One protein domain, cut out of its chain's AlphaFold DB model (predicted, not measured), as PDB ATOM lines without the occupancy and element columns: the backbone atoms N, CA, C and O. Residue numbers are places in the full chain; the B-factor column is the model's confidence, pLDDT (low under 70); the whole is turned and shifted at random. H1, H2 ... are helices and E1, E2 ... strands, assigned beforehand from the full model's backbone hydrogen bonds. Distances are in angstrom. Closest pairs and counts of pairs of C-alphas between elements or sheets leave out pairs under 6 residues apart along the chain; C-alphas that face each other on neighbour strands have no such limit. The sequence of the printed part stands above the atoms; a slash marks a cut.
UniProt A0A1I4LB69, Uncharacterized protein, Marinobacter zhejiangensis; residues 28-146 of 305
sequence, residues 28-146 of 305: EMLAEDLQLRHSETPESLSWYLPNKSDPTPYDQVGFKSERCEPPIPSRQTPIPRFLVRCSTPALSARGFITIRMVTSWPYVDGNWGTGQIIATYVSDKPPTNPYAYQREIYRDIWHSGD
ATOM      1  N   GLU A  28     542.834 302.493 408.018       81.38
ATOM      2  CA  GLU A  28     542.714 301.147 408.561       81.38
ATOM      3  C   GLU A  28     542.149 300.215 407.493       81.38
ATOM      4  O   GLU A  28     542.748 299.184 407.214       81.38
ATOM      5  N   MET A  29     541.077 300.631 406.807       87.00
ATOM      6  CA  MET A  29     540.500 299.849 405.713       87.00
ATOM      7  C   MET A  29     541.490 299.640 404.563       87.00
ATOM      8  O   MET A  29     541.558 298.551 403.997       87.00
ATOM      9  N   LEU A  30     542.267 300.667 404.205       90.12
ATOM     10  CA  LEU A  30     543.296 300.542 403.173       90.12
ATOM     11  C   LEU A  30     544.440 299.620 403.627       90.12
ATOM     12  O   LEU A  30     544.875 298.759 402.865       90.12
ATOM     13  N   ALA A  31     544.919 299.756 404.864       89.69
ATOM     14  CA  ALA A  31     545.953 298.881 405.409       89.69
ATOM     15  C   ALA A  31     545.491 297.416 405.445       89.69
ATOM     16  O   ALA A  31     546.250 296.524 405.068       89.69
ATOM     17  N   GLU A  32     544.246 297.173 405.855       91.75
ATOM     18  CA  GLU A  32     543.630 295.848 405.873       91.75
ATOM     19  C   GLU A  32     543.485 295.268 404.463       91.75
ATOM     20  O   GLU A  32     543.889 294.125 404.247       91.75
ATOM     21  N   ASP A  33     542.998 296.041 403.483       94.81
ATOM     22  CA  ASP A  33     542.899 295.592 402.084       94.81
ATOM     23  C   ASP A  33     544.277 295.235 401.508       94.81
ATOM     24  O   ASP A  33     544.445 294.188 400.880       94.81
ATOM     25  N   LEU A  34     545.300 296.061 401.759       94.25
ATOM     26  CA  LEU A  34     546.659 295.770 401.303       94.25
ATOM     27  C   LEU A  34     547.233 294.520 401.979       94.25
ATOM     28  O   LEU A  34     547.841 293.683 401.307       94.25
ATOM     29  N   GLN A  35     547.027 294.367 403.290       93.69
ATOM     30  CA  GLN A  35     547.461 293.177 404.022       93.69
ATOM     31  C   GLN A  35     546.784 291.919 403.476       93.69
ATOM     32  O   GLN A  35     547.466 290.924 403.225       93.69
ATOM     33  N   LEU A  36     545.471 291.981 403.237       93.62
ATOM     34  CA  LEU A  36     544.684 290.884 402.682       93.62
ATOM     35  C   LEU A  36     545.211 290.467 401.307       93.62
ATOM     36  O   LEU A  36     545.376 289.279 401.038       93.62
ATOM     37  N   ARG A  37     545.545 291.430 400.441       93.50
ATOM     38  CA  ARG A  37     546.140 291.133 399.131       93.50
ATOM     39  C   ARG A  37     547.498 290.465 399.252       93.50
ATOM     40  O   ARG A  37     547.763 289.516 398.529       93.50
ATOM     41  N   HIS A  38     548.341 290.891 400.190       92.00
ATOM     42  CA  HIS A  38     549.607 290.205 400.440       92.00
ATOM     43  C   HIS A  38     549.414 288.761 400.933       92.00
ATOM     44  O   HIS A  38     550.172 287.877 400.522       92.00
ATOM     45  N   SER A  39     548.426 288.500 401.793       90.12
ATOM     46  CA  SER A  39     548.219 287.172 402.383       90.12
ATOM     47  C   SER A  39     547.403 286.210 401.520       90.12
ATOM     48  O   SER A  39     547.687 285.015 401.533       90.12
ATOM     49  N   GLU A  40     546.400 286.700 400.790       91.12
ATOM     50  CA  GLU A  40     545.397 285.854 400.126       91.12
ATOM     51  C   GLU A  40     545.430 285.927 398.600       91.12
ATOM     52  O   GLU A  40     545.157 284.922 397.948       91.12
ATOM     53  N   THR A  41     545.759 287.087 398.026       91.94
ATOM     54  CA  THR A  41     545.755 287.303 396.565       91.94
ATOM     55  C   THR A  41     547.020 288.021 396.081       91.94
ATOM     56  O   THR A  41     546.937 289.065 395.420       91.94
ATOM     57  N   PRO A  42     548.227 287.516 396.406       90.06
ATOM     58  CA  PRO A  42     549.471 288.220 396.104       90.06
ATOM     59  C   PRO A  42     549.725 288.392 394.604       90.06
ATOM     60  O   PRO A  42     550.416 289.323 394.206       90.06
ATOM     61  N   GLU A  43     549.130 287.557 393.755       90.25
ATOM     62  CA  GLU A  43     549.138 287.691 392.297       90.25
ATOM     63  C   GLU A  43     548.407 288.939 391.779       90.25
ATOM     64  O   GLU A  43     548.643 289.357 390.646       90.25
ATOM     65  N   SER A  44     547.544 289.555 392.597       91.62
ATOM     66  CA  SER A  44     546.900 290.838 392.281       91.62
ATOM     67  C   SER A  44     547.860 292.027 392.392       91.62
ATOM     68  O   SER A  44     547.543 293.130 391.941       91.62
ATOM     69  N   LEU A  45     549.029 291.809 392.995       92.56
ATOM     70  CA  LEU A  45     550.035 292.817 393.263       92.56
ATOM     71  C   LEU A  45     551.186 292.719 392.251       92.56
ATOM     72  O   LEU A  45     551.514 291.659 391.716       92.56
ATOM     73  N   SER A  46     551.822 293.858 391.986       91.56
ATOM     74  CA  SER A  46     552.990 293.956 391.106       91.56
ATOM     75  C   SER A  46     554.056 294.832 391.743       91.56
ATOM     76  O   SER A  46     553.735 295.732 392.519       91.56
ATOM     77  N   TRP A  47     555.321 294.589 391.398       90.19
ATOM     78  CA  TRP A  47     556.468 295.276 391.982       90.19
ATOM     79  C   TRP A  47     557.357 295.937 390.941       90.19
ATOM     80  O   TRP A  47     557.712 295.325 389.942       90.19
ATOM     81  N   TYR A  48     557.838 297.135 391.233       85.25
ATOM     82  CA  TYR A  48     559.056 297.644 390.624       85.25
ATOM     83  C   TYR A  48     560.243 297.107 391.417       85.25
ATOM     84  O   TYR A  48     560.455 297.471 392.580       85.25
ATOM     85  N   LEU A  49     560.996 296.204 390.785       80.62
ATOM     86  CA  LEU A  49     562.271 295.733 391.315       80.62
ATOM     87  C   LEU A  49     563.297 296.879 391.326       80.62
ATOM     88  O   LEU A  49     563.213 297.785 390.490       80.62
ATOM     89  N   PRO A  50     564.309 296.828 392.212       72.19
ATOM     90  CA  PRO A  50     565.413 297.775 392.173       72.19
ATOM     91  C   PRO A  50     566.037 297.802 390.779       72.19
ATOM     92  O   PRO A  50     566.272 296.757 390.168       72.19
ATOM     93  N   ASN A  51     566.278 299.001 390.260       67.69
ATOM     94  CA  ASN A  51     566.806 299.213 388.911       67.69
ATOM     95  C   ASN A  51     566.003 298.533 387.762       67.69
ATOM     96  O   ASN A  51     566.549 298.355 386.669       67.69
ATOM     97  N   LYS A  52     564.698 298.228 387.956       76.00
ATOM     98  CA  LYS A  52     563.736 297.993 386.855       76.00
ATOM     99  C   LYS A  52     562.532 298.949 386.813       76.00
ATOM    100  O   LYS A  52     561.898 299.227 387.827       76.00
ATOM    101  N   SER A  53     562.170 299.385 385.603       74.81
ATOM    102  CA  SER A  53     561.001 300.239 385.328       74.81
ATOM    103  C   SER A  53     559.731 299.463 385.007       74.81
ATOM    104  O   SER A  53     558.658 300.053 384.985       74.81
ATOM    105  N   ASP A  54     559.853 298.171 384.716       85.06
ATOM    106  CA  ASP A  54     558.723 297.350 384.308       85.06
ATOM    107  C   ASP A  54     558.113 296.655 385.530       85.06
ATOM    108  O   ASP A  54     558.860 296.095 386.349       85.06
ATOM    109  N   PRO A  55     556.772 296.658 385.668       89.25
ATOM    110  CA  PRO A  55     556.111 295.923 386.732       89.25
ATOM    111  C   PRO A  55     556.459 294.436 386.648       89.25
ATOM    112  O   PRO A  55     556.264 293.776 385.628       89.25
ATOM    113  N   THR A  56     556.976 293.907 387.747       90.56
ATOM    114  CA  THR A  56     557.311 292.501 387.935       90.56
ATOM    115  C   THR A  56     556.166 291.830 388.701       90.56
ATOM    116  O   THR A  56     555.820 292.295 389.791       90.56
ATOM    117  N   PRO A  57     555.549 290.768 388.160       89.88
ATOM    118  CA  PRO A  57     554.495 290.032 388.851       89.88
ATOM    119  C   PRO A  57     555.054 289.246 390.042       89.88
ATOM    120  O   PRO A  57     556.238 288.905 390.070       89.88
ATOM    121  N   TYR A  58     554.185 288.953 391.013       86.06
ATOM    122  CA  TYR A  58     554.516 288.289 392.280       86.06
ATOM    123  C   TYR A  58     555.450 287.075 392.152       86.06
ATOM    124  O   TYR A  58     556.449 286.970 392.865       86.06
ATOM    125  N   ASP A  59     555.153 286.179 391.212       85.19
ATOM    126  CA  ASP A  59     555.868 284.919 390.989       85.19
ATOM    127  C   ASP A  59     557.338 285.108 390.572       85.19
ATOM    128  O   ASP A  59     558.146 284.186 390.698       85.19
ATOM    129  N   GLN A  60     557.707 286.310 390.126       86.12
ATOM    130  CA  GLN A  60     559.044 286.654 389.637       86.12
ATOM    131  C   GLN A  60     559.839 287.556 390.590       86.12
ATOM    132  O   GLN A  60     561.028 287.784 390.361       86.12
ATOM    133  N   VAL A  61     559.224 288.060 391.666       82.44
ATOM    134  CA  VAL A  61     559.891 288.973 392.615       82.44
ATOM    135  C   VAL A  61     560.851 288.226 393.549       82.44
ATOM    136  O   VAL A  61     561.803 288.807 394.064       82.44
ATOM    137  N   GLY A  62     560.648 286.917 393.728       75.44
ATOM    138  CA  GLY A  62     561.570 286.048 394.466       75.44
ATOM    139  C   GLY A  62     561.404 286.074 395.988       75.44
ATOM    140  O   GLY A  62     562.305 285.632 396.700       75.44
ATOM    141  N   PHE A  63     560.266 286.553 396.502       76.50
ATOM    142  CA  PHE A  63     559.964 286.538 397.933       76.50
ATOM    143  C   PHE A  63     558.533 286.123 398.240       76.50
ATOM    144  O   PHE A  63     557.649 286.201 397.392       76.50
ATOM    145  N   LYS A  64     558.312 285.675 399.478       75.75
ATOM    146  CA  LYS A  64     557.009 285.172 399.913       75.75
ATOM    147  C   LYS A  64     556.218 286.247 400.645       75.75
ATOM    148  O   LYS A  64     556.636 286.713 401.704       75.75
ATOM    149  N   SER A  65     555.070 286.610 400.086       71.25
ATOM    150  CA  SER A  65     554.169 287.637 400.625       71.25
ATOM    151  C   SER A  65     553.532 287.260 401.969       71.25
ATOM    152  O   SER A  65     553.243 288.130 402.780       71.25
ATOM    153  N   GLU A  66     553.409 285.963 402.262       71.44
ATOM    154  CA  GLU A  66     552.924 285.417 403.544       71.44
ATOM    155  C   GLU A  66     553.779 285.813 404.765       71.44
ATOM    156  O   GLU A  66     553.400 285.566 405.905       71.44
ATOM    157  N   ARG A  67     554.957 286.404 404.535       82.62
ATOM    158  CA  ARG A  67     555.879 286.889 405.572       82.62
ATOM    159  C   ARG A  67     555.980 288.412 405.595       82.62
ATOM    160  O   ARG A  67     556.997 288.953 406.038       82.62
ATOM    161  N   CYS A  68     554.973 289.081 405.045       88.06
ATOM    162  CA  CYS A  68     554.824 290.519 405.129       88.06
ATOM    163  C   CYS A  68     554.113 290.903 406.428       88.06
ATOM    164  O   CYS A  68     553.105 290.312 406.815       88.06
ATOM    165  N   GLU A  69     554.677 291.892 407.103       89.06
ATOM    166  CA  GLU A  69     554.087 292.528 408.268       89.06
ATOM    167  C   GLU A  69     552.951 293.478 407.863       89.06
ATOM    168  O   GLU A  69     552.955 293.960 406.723       89.06
ATOM    169  N   PRO A  70     552.046 293.822 408.801       89.88
ATOM    170  CA  PRO A  70     550.974 294.770 408.536       89.88
ATOM    171  C   PRO A  70     551.496 296.115 407.994       89.88
ATOM    172  O   PRO A  70     552.512 296.616 408.506       89.88
ATOM    173  N   PRO A  71     550.821 296.715 406.992       90.81
ATOM    174  CA  PRO A  71     551.276 297.941 406.352       90.81
ATOM    175  C   PRO A  71     551.324 299.133 407.311       90.81
ATOM    176  O   PRO A  71     550.459 299.301 408.167       90.81
ATOM    177  N   ILE A  72     552.316 300.001 407.123       84.62
ATOM    178  CA  ILE A  72     552.497 301.239 407.888       84.62
ATOM    179  C   ILE A  72     552.131 302.426 406.991       84.62
ATOM    180  O   ILE A  72     552.749 302.584 405.930       84.62
ATOM    181  N   PRO A  73     551.166 303.279 407.376       77.88
ATOM    182  CA  PRO A  73     550.869 304.500 406.640       77.88
ATOM    183  C   PRO A  73     552.107 305.386 406.491       77.88
ATOM    184  O   PRO A  73     552.869 305.587 407.432       77.88
ATOM    185  N   SER A  74     552.313 305.928 405.293       70.94
ATOM    186  CA  SER A  74     553.462 306.792 404.984       70.94
ATOM    187  C   SER A  74     553.123 308.081 404.267       70.94
ATOM    188  O   SER A  74     553.964 308.973 404.199       70.94
ATOM    189  N   ARG A  75     551.910 308.195 403.724       68.06
ATOM    190  CA  ARG A  75     551.393 309.434 403.146       68.06
ATOM    191  C   ARG A  75     549.874 309.371 403.072       68.06
ATOM    192  O   ARG A  75     549.351 308.317 402.723       68.06
ATOM    193  N   GLN A  76     549.196 310.489 403.339       59.44
ATOM    194  CA  GLN A  76     547.735 310.607 403.201       59.44
ATOM    195  C   GLN A  76     547.348 311.151 401.843       59.44
ATOM    196  O   GLN A  76     546.562 310.544 401.126       59.44
ATOM    197  N   THR A  77     547.955 312.271 401.481       53.22
ATOM    198  CA  THR A  77     547.580 313.046 400.310       53.22
ATOM    199  C   THR A  77     548.811 313.390 399.469       53.22
ATOM    200  O   THR A  77     549.950 313.337 399.953       53.22
ATOM    201  N   PRO A  78     548.626 313.667 398.167       52.47
ATOM    202  CA  PRO A  78     547.377 313.513 397.408       52.47
ATOM    203  C   PRO A  78     547.065 312.047 397.067       52.47
ATOM    204  O   PRO A  78     545.943 311.711 396.721       52.47
ATOM    205  N   ILE A  79     548.059 311.163 397.167       70.19
ATOM    206  CA  ILE A  79     547.928 309.727 396.901       70.19
ATOM    207  C   ILE A  79     548.342 308.992 398.177       70.19
ATOM    208  O   ILE A  79     549.540 309.073 398.518       70.19
ATOM    209  N   PRO A  80     547.418 308.280 398.855       76.19
ATOM    210  CA  PRO A  80     547.738 307.488 400.029       76.19
ATOM    211  C   PRO A  80     548.864 306.503 399.735       76.19
ATOM    212  O   PRO A  80     548.915 305.902 398.657       76.19
ATOM    213  N   ARG A  81     549.801 306.351 400.673       79.69
ATOM    214  CA  ARG A  81     550.894 305.385 400.543       79.69
ATOM    215  C   ARG A  81     551.114 304.599 401.812       79.69
ATOM    216  O   ARG A  81     551.143 305.175 402.897       79.69
ATOM    217  N   PHE A  82     551.435 303.328 401.644       85.88
ATOM    218  CA  PHE A  82     551.761 302.417 402.730       85.88
ATOM    219  C   PHE A  82     553.128 301.781 402.508       85.88
ATOM    220  O   PHE A  82     553.557 301.567 401.374       85.88
ATOM    221  N   LEU A  83     553.826 301.499 403.598       85.00
ATOM    222  CA  LEU A  83     555.073 300.752 403.609       85.00
ATOM    223  C   LEU A  83     554.789 299.348 404.120       85.00
ATOM    224  O   LEU A  83     554.225 299.183 405.197       85.00
ATOM    225  N   VAL A  84     555.195 298.343 403.357       90.56
ATOM    226  CA  VAL A  84     555.060 296.935 403.728       90.56
ATOM    227  C   VAL A  84     556.446 296.336 403.857       90.56
ATOM    228  O   VAL A  84     557.275 296.479 402.953       90.56
ATOM    229  N   ARG A  85     556.703 295.662 404.979       86.69
ATOM    230  CA  ARG A  85     557.978 294.990 405.246       86.69
ATOM    231  C   ARG A  85     557.787 293.491 405.124       86.69
ATOM    232  O   ARG A  85     556.942 292.936 405.810       86.69
ATOM    233  N   CYS A  86     558.578 292.832 404.291       86.88
ATOM    234  CA  CYS A  86     558.501 291.390 404.081       86.88
ATOM    235  C   CYS A  86     559.847 290.744 404.379       86.88
ATOM    236  O   CYS A  86     560.878 291.224 403.907       86.88
ATOM    237  N   SER A  87     559.851 289.644 405.132       85.19
ATOM    238  CA  SER A  87     561.082 288.944 405.521       85.19
ATOM    239  C   SER A  87     561.138 287.540 404.925       85.19
ATOM    240  O   SER A  87     560.284 286.701 405.195       85.19
ATOM    241  N   THR A  88     562.167 287.239 404.137       84.69
ATOM    242  CA  THR A  88     562.374 285.927 403.514       84.69
ATOM    243  C   THR A  88     563.712 285.331 403.948       84.69
ATOM    244  O   THR A  88     564.754 285.947 403.726       84.69
ATOM    245  N   PRO A  89     563.734 284.133 404.556       81.81
ATOM    246  CA  PRO A  89     564.975 283.432 404.822       81.81
ATOM    247  C   PRO A  89     565.554 282.925 403.504       81.81
ATOM    248  O   PRO A  89     564.843 282.352 402.678       81.81
ATOM    249  N   ALA A  90     566.855 283.091 403.331       77.44
ATOM    250  CA  ALA A  90     567.597 282.577 402.197       77.44
ATOM    251  C   ALA A  90     568.844 281.834 402.678       77.44
ATOM    252  O   ALA A  90     569.357 282.063 403.775       77.44
ATOM    253  N   LEU A  91     569.330 280.914 401.850       76.81
ATOM    254  CA  LEU A  91     570.601 280.244 402.083       76.81
ATOM    255  C   LEU A  91     571.697 281.015 401.346       76.81
ATOM    256  O   LEU A  91     571.613 281.206 400.135       76.81
ATOM    257  N   SER A  92     572.727 281.446 402.068       74.38
ATOM    258  CA  SER A  92     573.941 282.022 401.495       74.38
ATOM    259  C   SER A  92     575.107 281.039 401.621       74.38
ATOM    260  O   SER A  92     575.059 280.079 402.391       74.38
ATOM    261  N   ALA A  93     576.209 281.312 400.917       71.06
ATOM    262  CA  ALA A  93     577.444 280.531 401.040       71.06
ATOM    263  C   ALA A  93     578.016 280.491 402.476       71.06
ATOM    264  O   ALA A  93     578.886 279.671 402.764       71.06
ATOM    265  N   ARG A  94     577.559 281.380 403.371       67.00
ATOM    266  CA  ARG A  94     578.025 281.507 404.759       67.00
ATOM    267  C   ARG A  94     576.986 281.090 405.806       67.00
ATOM    268  O   ARG A  94     577.298 281.145 406.991       67.00
ATOM    269  N   GLY A  95     575.793 280.650 405.397       71.12
ATOM    270  CA  GLY A  95     574.743 280.182 406.307       71.12
ATOM    271  C   GLY A  95     573.348 280.694 405.954       71.12
ATOM    272  O   GLY A  95     573.102 281.166 404.845       71.12
ATOM    273  N   PHE A  96     572.422 280.582 406.906       76.81
ATOM    274  CA  PHE A  96     571.075 281.137 406.775       76.81
ATOM    275  C   PHE A  96     571.100 282.646 406.993       76.81
ATOM    276  O   PHE A  96     571.586 283.120 408.017       76.81
ATOM    277  N   ILE A  97     570.536 283.373 406.038       75.31
ATOM    278  CA  ILE A  97     570.355 284.821 406.088       75.31
ATOM    279  C   ILE A  97     568.862 285.134 406.063       75.31
ATOM    280  O   ILE A  97     568.072 284.359 405.526       75.31
ATOM    281  N   THR A  98     568.465 286.271 406.614       79.00
ATOM    282  CA  THR A  98     567.124 286.827 406.438       79.00
ATOM    283  C   THR A  98     567.229 288.051 405.552       79.00
ATOM    284  O   THR A  98     567.951 288.993 405.865       79.00
ATOM    285  N   ILE A  99     566.508 288.030 404.437       79.50
ATOM    286  CA  ILE A  99     566.361 289.168 403.539       79.50
ATOM    287  C   ILE A  99     565.072 289.883 403.929       79.50
ATOM    288  O   ILE A  99     563.992 289.309 403.810       79.50
ATOM    289  N   ARG A 100     565.172 291.122 404.399       81.06
ATOM    290  CA  ARG A 100     564.031 291.995 404.664       81.06
ATOM    291  C   ARG A 100     563.909 293.004 403.537       81.06
ATOM    292  O   ARG A 100     564.824 293.784 403.316       81.06
ATOM    293  N   MET A 101     562.777 293.021 402.856       83.19
ATOM    294  CA  MET A 101     562.452 294.046 401.870       83.19
ATOM    295  C   MET A 101     561.405 294.986 402.422       83.19
ATOM    296  O   MET A 101     560.493 294.567 403.129       83.19
ATOM    297  N   VAL A 102     561.519 296.248 402.047       83.38
ATOM    298  CA  VAL A 102     560.526 297.271 402.342       83.38
ATOM    299  C   VAL A 102     559.991 297.754 401.006       83.38
ATOM    300  O   VAL A 102     560.768 298.107 400.121       83.38
ATOM    301  N   THR A 103     558.671 297.722 400.843       87.06
ATOM    302  CA  THR A 103     557.977 298.111 399.612       87.06
ATOM    303  C   THR A 103     557.040 299.272 399.902       87.06
ATOM    304  O   THR A 103     556.298 299.228 400.878       87.06
ATOM    305  N   SER A 104     557.054 300.300 399.057       84.69
ATOM    306  CA  SER A 104     556.107 301.409 399.124       84.69
ATOM    307  C   SER A 104     554.979 301.229 398.115       84.69
ATOM    308  O   SER A 104     555.228 301.176 396.912       84.69
ATOM    309  N   TRP A 105     553.748 301.206 398.610       89.31
ATOM    310  CA  TRP A 105     552.527 300.973 397.850       89.31
ATOM    311  C   TRP A 105     551.693 302.244 397.757       89.31
ATOM    312  O   TRP A 105     551.283 302.758 398.797       89.31
ATOM    313  N   PRO A 106     551.438 302.776 396.553       86.88
ATOM    314  CA  PRO A 106     550.463 303.838 396.359       86.88
ATOM    315  C   PRO A 106     549.049 303.278 396.162       86.88
ATOM    316  O   PRO A 106     548.872 302.283 395.460       86.88
ATOM    317  N   TYR A 107     548.048 303.960 396.714       86.94
ATOM    318  CA  TYR A 107     546.637 303.718 396.411       86.94
ATOM    319  C   TYR A 107     546.129 304.803 395.457       86.94
ATOM    320  O   TYR A 107     546.076 305.976 395.825       86.94
ATOM    321  N   VAL A 108     545.817 304.431 394.217       85.00
ATOM    322  CA  VAL A 108     545.481 305.359 393.127       85.00
ATOM    323  C   VAL A 108     544.212 304.869 392.446       85.00
ATOM    324  O   VAL A 108     544.078 303.677 392.182       85.00
ATOM    325  N   ASP A 109     543.276 305.780 392.178       85.25
ATOM    326  CA  ASP A 109     542.038 305.495 391.439       85.25
ATOM    327  C   ASP A 109     541.241 304.290 391.982       85.25
ATOM    328  O   ASP A 109     540.657 303.510 391.229       85.25
ATOM    329  N   GLY A 110     541.220 304.115 393.310       86.88
ATOM    330  CA  GLY A 110     540.479 303.036 393.971       86.88
ATOM    331  C   GLY A 110     541.168 301.665 393.948       86.88
ATOM    332  O   GLY A 110     540.524 300.654 394.236       86.88
ATOM    333  N   ASN A 111     542.458 301.591 393.604       91.69
ATOM    334  CA  ASN A 111     543.208 300.336 393.594       91.69
ATOM    335  C   ASN A 111     544.671 300.515 394.035       91.69
ATOM    336  O   ASN A 111     545.217 301.620 394.035       91.69
ATOM    337  N   TRP A 112     545.333 299.410 394.384       92.75
ATOM    338  CA  TRP A 112     546.770 299.416 394.655       92.75
ATOM    339  C   TRP A 112     547.554 299.502 393.354       92.75
ATOM    340  O   TRP A 112     547.419 298.658 392.466       92.75
ATOM    341  N   GLY A 113     548.385 300.535 393.250       90.06
ATOM    342  CA  GLY A 113     549.374 300.639 392.189       90.06
ATOM    343  C   GLY A 113     550.540 299.677 392.412       90.06
ATOM    344  O   GLY A 113     550.644 299.007 393.438       90.06
ATOM    345  N   THR A 114     551.455 299.633 391.449       89.62
ATOM    346  CA  THR A 114     552.675 298.827 391.547       89.62
ATOM    347  C   THR A 114     553.533 299.273 392.735       89.62
ATOM    348  O   THR A 114     553.891 300.449 392.857       89.62
ATOM    349  N   GLY A 115     553.867 298.328 393.612       88.38
ATOM    350  CA  GLY A 115     554.691 298.547 394.791       88.38
ATOM    351  C   GLY A 115     556.151 298.751 394.410       88.38
ATOM    352  O   GLY A 115     556.712 298.006 393.615       88.38
ATOM    353  N   GLN A 116     556.806 299.752 394.975       83.19
ATOM    354  CA  GLN A 116     558.216 300.024 394.702       83.19
ATOM    355  C   GLN A 116     559.072 299.418 395.806       83.19
ATOM    356  O   GLN A 116     558.870 299.767 396.967       83.19
ATOM    357  N   ILE A 117     560.017 298.527 395.486       81.19
ATOM    358  CA  ILE A 117     560.967 298.038 396.495       81.19
ATOM    359  C   ILE A 117     561.935 299.171 396.820       81.19
ATOM    360  O   ILE A 117     562.703 299.617 395.972       81.19
ATOM    361  N   ILE A 118     561.857 299.641 398.061       71.44
ATOM    362  CA  ILE A 118     562.544 300.833 398.541       71.44
ATOM    363  C   ILE A 118     563.829 300.511 399.305       71.44
ATOM    364  O   ILE A 118     564.800 301.263 399.296       71.44
ATOM    365  N   ALA A 119     563.861 299.363 399.968       73.56
ATOM    366  CA  ALA A 119     565.039 298.921 400.687       73.56
ATOM    367  C   ALA A 119     565.079 297.399 400.732       73.56
ATOM    368  O   ALA A 119     564.039 296.742 400.766       73.56
ATOM    369  N   THR A 120     566.288 296.847 400.735       76.06
ATOM    370  CA  THR A 120     566.537 295.421 400.940       76.06
ATOM    371  C   THR A 120     567.682 295.279 401.924       76.06
ATOM    372  O   THR A 120     568.804 295.666 401.624       76.06
ATOM    373  N   TYR A 121     567.398 294.706 403.083       73.81
ATOM    374  CA  TYR A 121     568.355 294.439 404.144       73.81
ATOM    375  C   TYR A 121     568.630 292.948 404.205       73.81
ATOM    376  O   TYR A 121     567.722 292.132 404.060       73.81
ATOM    377  N   VAL A 122     569.877 292.584 404.466       73.19
ATOM    378  CA  VAL A 122     570.276 291.191 404.670       73.19
ATOM    379  C   VAL A 122     570.879 291.074 406.056       73.19
ATOM    380  O   VAL A 122     571.833 291.783 406.362       73.19
ATOM    381  N   SER A 123     570.331 290.190 406.887       67.88
ATOM    382  CA  SER A 123     570.844 289.910 408.226       67.88
ATOM    383  C   SER A 123     571.253 288.443 408.365       67.88
ATOM    384  O   SER A 123     570.524 287.527 407.996       67.88
ATOM    385  N   ASP A 124     572.440 288.205 408.920       58.16
ATOM    386  CA  ASP A 124     573.042 286.866 409.029       58.16
ATOM    387  C   ASP A 124     572.541 286.040 410.247       58.16
ATOM    388  O   ASP A 124     573.190 285.061 410.615       58.16
ATOM    389  N   LYS A 125     571.456 286.417 410.961       60.41
ATOM    390  CA  LYS A 125     571.145 285.805 412.282       60.41
ATOM    391  C   LYS A 125     569.657 285.568 412.610       60.41
ATOM    392  O   LYS A 125     568.808 286.346 412.186       60.41
ATOM    393  N   PRO A 126     569.344 284.518 413.405       44.94
ATOM    394  CA  PRO A 126     567.995 284.219 413.892       44.94
ATOM    395  C   PRO A 126     567.522 285.202 414.990       44.94
ATOM    396  O   PRO A 126     568.357 285.745 415.715       44.94
ATOM    397  N   PRO A 127     566.197 285.391 415.158       43.69
ATOM    398  CA  PRO A 127     565.567 286.469 415.946       43.69
ATOM    399  C   PRO A 127     565.787 286.450 417.476       43.69
ATOM    400  O   PRO A 127     565.231 287.281 418.180       43.69
ATOM    401  N   THR A 128     566.582 285.536 418.036       43.16
ATOM    402  CA  THR A 128     566.615 285.276 419.490       43.16
ATOM    403  C   THR A 128     567.766 285.929 420.268       43.16
ATOM    404  O   THR A 128     567.916 285.641 421.454       43.16
ATOM    405  N   ASN A 129     568.607 286.776 419.659       43.19
ATOM    406  CA  ASN A 129     569.736 287.405 420.366       43.19
ATOM    407  C   ASN A 129     569.684 288.948 420.312       43.19
ATOM    408  O   ASN A 129     570.012 289.515 419.268       43.19
ATOM    409  N   PRO A 130     569.361 289.627 421.431       43.59
ATOM    410  CA  PRO A 130     569.199 291.082 421.487       43.59
ATOM    411  C   PRO A 130     570.513 291.882 421.400       43.59
ATOM    412  O   PRO A 130     570.470 293.102 421.317       43.59
ATOM    413  N   TYR A 131     571.683 291.228 421.397       40.22
ATOM    414  CA  TYR A 131     572.999 291.893 421.383       40.22
ATOM    415  C   TYR A 131     573.793 291.677 420.087       40.22
ATOM    416  O   TYR A 131     574.992 291.961 420.017       40.22
ATOM    417  N   ALA A 132     573.174 291.104 419.055       41.16
ATOM    418  CA  ALA A 132     573.873 290.820 417.814       41.16
ATOM    419  C   ALA A 132     573.950 292.066 416.918       41.16
ATOM    420  O   ALA A 132     572.929 292.549 416.447       41.16
ATOM    421  N   TYR A 133     575.175 292.516 416.615       40.72
ATOM    422  CA  TYR A 133     575.444 293.516 415.576       40.72
ATOM    423  C   TYR A 133     574.738 293.128 414.267       40.72
ATOM    424  O   TYR A 133     575.114 292.136 413.628       40.72
ATOM    425  N   GLN A 134     573.712 293.895 413.889       47.69
ATOM    426  CA  GLN A 134     573.137 293.876 412.551       47.69
ATOM    427  C   GLN A 134     574.231 294.347 411.598       47.69
ATOM    428  O   GLN A 134     574.741 295.459 411.713       47.69
ATOM    429  N   ARG A 135     574.667 293.469 410.698       42.41
ATOM    430  CA  ARG A 135     575.569 293.863 409.624       42.41
ATOM    431  C   ARG A 135     574.693 294.109 408.410       42.41
ATOM    432  O   ARG A 135     574.242 293.150 407.800       42.41
ATOM    433  N   GLU A 136     574.413 295.370 408.108       49.16
ATOM    434  CA  GLU A 136     573.768 295.753 406.856       49.16
ATOM    435  C   GLU A 136     574.734 295.449 405.706       49.16
ATOM    436  O   GLU A 136     575.845 295.979 405.660       49.16
ATOM    437  N   ILE A 137     574.370 294.524 404.814       49.09
ATOM    438  CA  ILE A 137     575.267 294.088 403.729       49.09
ATOM    439  C   ILE A 137     574.927 294.774 402.396       49.09
ATOM    440  O   ILE A 137     575.728 294.705 401.464       49.09
ATOM    441  N   TYR A 138     573.795 295.479 402.276       46.97
ATOM    442  CA  TYR A 138     573.403 296.042 400.986       46.97
ATOM    443  C   TYR A 138     572.379 297.185 401.083       46.97
ATOM    444  O   TYR A 138     571.419 297.086 401.837       46.97
ATOM    445  N   ARG A 139     572.576 298.251 400.295       47.59
ATOM    446  CA  ARG A 139     571.622 299.348 400.055       47.59
ATOM    447  C   ARG A 139     571.567 299.555 398.543       47.59
ATOM    448  O   ARG A 139     572.532 300.059 397.976       47.59
ATOM    449  N   ASP A 140     570.475 299.155 397.897       47.16
ATOM    450  CA  ASP A 140     570.297 299.390 396.460       47.16
ATOM    451  C   ASP A 140     569.640 300.746 396.179       47.16
ATOM    452  O   ASP A 140     568.777 301.214 396.924       47.16
ATOM    453  N   ILE A 141     570.103 301.378 395.097       48.03
ATOM    454  CA  ILE A 141     569.669 302.684 394.584       48.03
ATOM    455  C   ILE A 141     568.437 302.519 393.668       48.03
ATOM    456  O   ILE A 141     568.160 301.442 393.143       48.03
ATOM    457  N   TRP A 142     567.681 303.611 393.547       46.19
ATOM    458  CA  TRP A 142     566.259 303.721 393.229       46.19
ATOM    459  C   TRP A 142     565.919 303.897 391.746       46.19
ATOM    460  O   TRP A 142     566.655 304.540 391.002       46.19
ATOM    461  N   HIS A 143     564.739 303.402 391.349       40.94
ATOM    462  CA  HIS A 143     564.100 303.761 390.079       40.94
ATOM    463  C   HIS A 143     563.640 305.218 390.046       40.94
ATOM    464  O   HIS A 143     563.288 305.771 391.080       40.94
ATOM    465  N   SER A 144     563.616 305.800 388.841       36.19
ATOM    466  CA  SER A 144     563.241 307.186 388.520       36.19
ATOM    467  C   SER A 144     562.000 307.675 389.282       36.19
ATOM    468  O   SER A 144     560.867 307.414 388.873       36.19
ATOM    469  N   GLY A 145     562.233 308.382 390.383       39.12
ATOM    470  CA  GLY A 145     561.218 308.761 391.362       39.12
ATOM    471  C   GLY A 145     561.736 308.416 392.750       39.12
ATOM    472  O   GLY A 145     561.517 307.308 393.236       39.12
ATOM    473  N   ASP A 146     562.496 309.353 393.317       36.41
ATOM    474  CA  ASP A 146     563.258 309.242 394.561       36.41
ATOM    475  C   ASP A 146     562.509 308.575 395.730       36.41
ATOM    476  O   ASP A 146     561.279 308.580 395.813       36.41
TER     477      ASP A 146
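What this domain is: This is residues 28 to 146 of the 305 residues of an uncharacterized protein of Marinobacter zhejiangensis (UniProt A0A1I4LB69). A long, strongly twisted sheet has at its core the hairpin of E4 and E5, which makes the longest axis, with H1 packed over one face. The small hairpin of E1 and E2 continues the sheet beside one end of E6, and a tail with no named element, residues 124 to 146, follows E6. The printed part has 119 residues, with two named helices and six named strands in the order H1 E1 E2 H2 E3 E4 E5 E6; its class is mixed, helices and strands. The sheet's order is E2 E1 E6 E5 E4 E3, mixed parallel and antiparallel. The whole is compact, with a radius of gyration of the C-alphas of 14.9 A, yet elongated, spanning 45 by 29 by 26 A.

How they stand to each other: Begin at E5, residues 95 to 108, and E4, residues 81 to 92, an antiparallel hairpin at 160 degrees; look for N 88 and O 99, 2.8 A apart. E4 bends by 51 degrees at residue 89. Beyond E4 is the edge strand E3, residues 72 to 75, antiparallel to it, with N 72 and O 83 at 2.8 A. On the other side of E5 find E6, residues 115 to 123, antiparallel at 161 degrees, with N 100 and O 121 at 2.8 A. These four form a meander, each strand the antiparallel neighbour of the one before. E6 bends by 55 degrees at residue 118, and its pairing is staggered: residues 115 to 116 pair with E1, residues 46 to 48, and residues 116 to 123 with E5. E1 and E6 are parallel, with N 48 and O 115 at 2.8 A. The edge strand E2, residues 55 to 57, forms a hairpin with E1, with N 56 and O 47 at 2.7 A. H1, residues 28 to 40, is on the sheet at a height of 9.7 A, making two layers, a helix on one face of a sheet. It lies over E4, with E5 only just not under it, having 2 of its C-alphas against 5; it runs along the strands, at 26 degrees to E4 on the local plane. The closest C-alphas of H1 and E4 are those of Ala 31 and Phe 82, 7.3 A apart. H2, residues 58 to 61, only grazes the sheet. In H1 every O i to N i+4 pair is within hydrogen-bond range; H2 is too short for one.

Where its parts are: Find C-alpha 95 at (574.743, 280.182, 406.307); from there E5 runs 40.8 A to C-alpha 108. E4 covers 32.8 A, E6 22.7 A and H1 17.7 A. H1 begins at C-alpha 28, (542.714, 301.147, 408.561), and E6 ends at C-alpha 123, (570.844, 289.910, 408.226).

The domain as a whole: The C-alphas farthest apart are those of Arg 94 and Asp 109, 45.3 A. The printed part has no cut, and no link is long. The mean pLDDT of the printed part is 75.1; it is under 70 at residue 51, residues 75 to 78, residue 94 and residues 123 to 146.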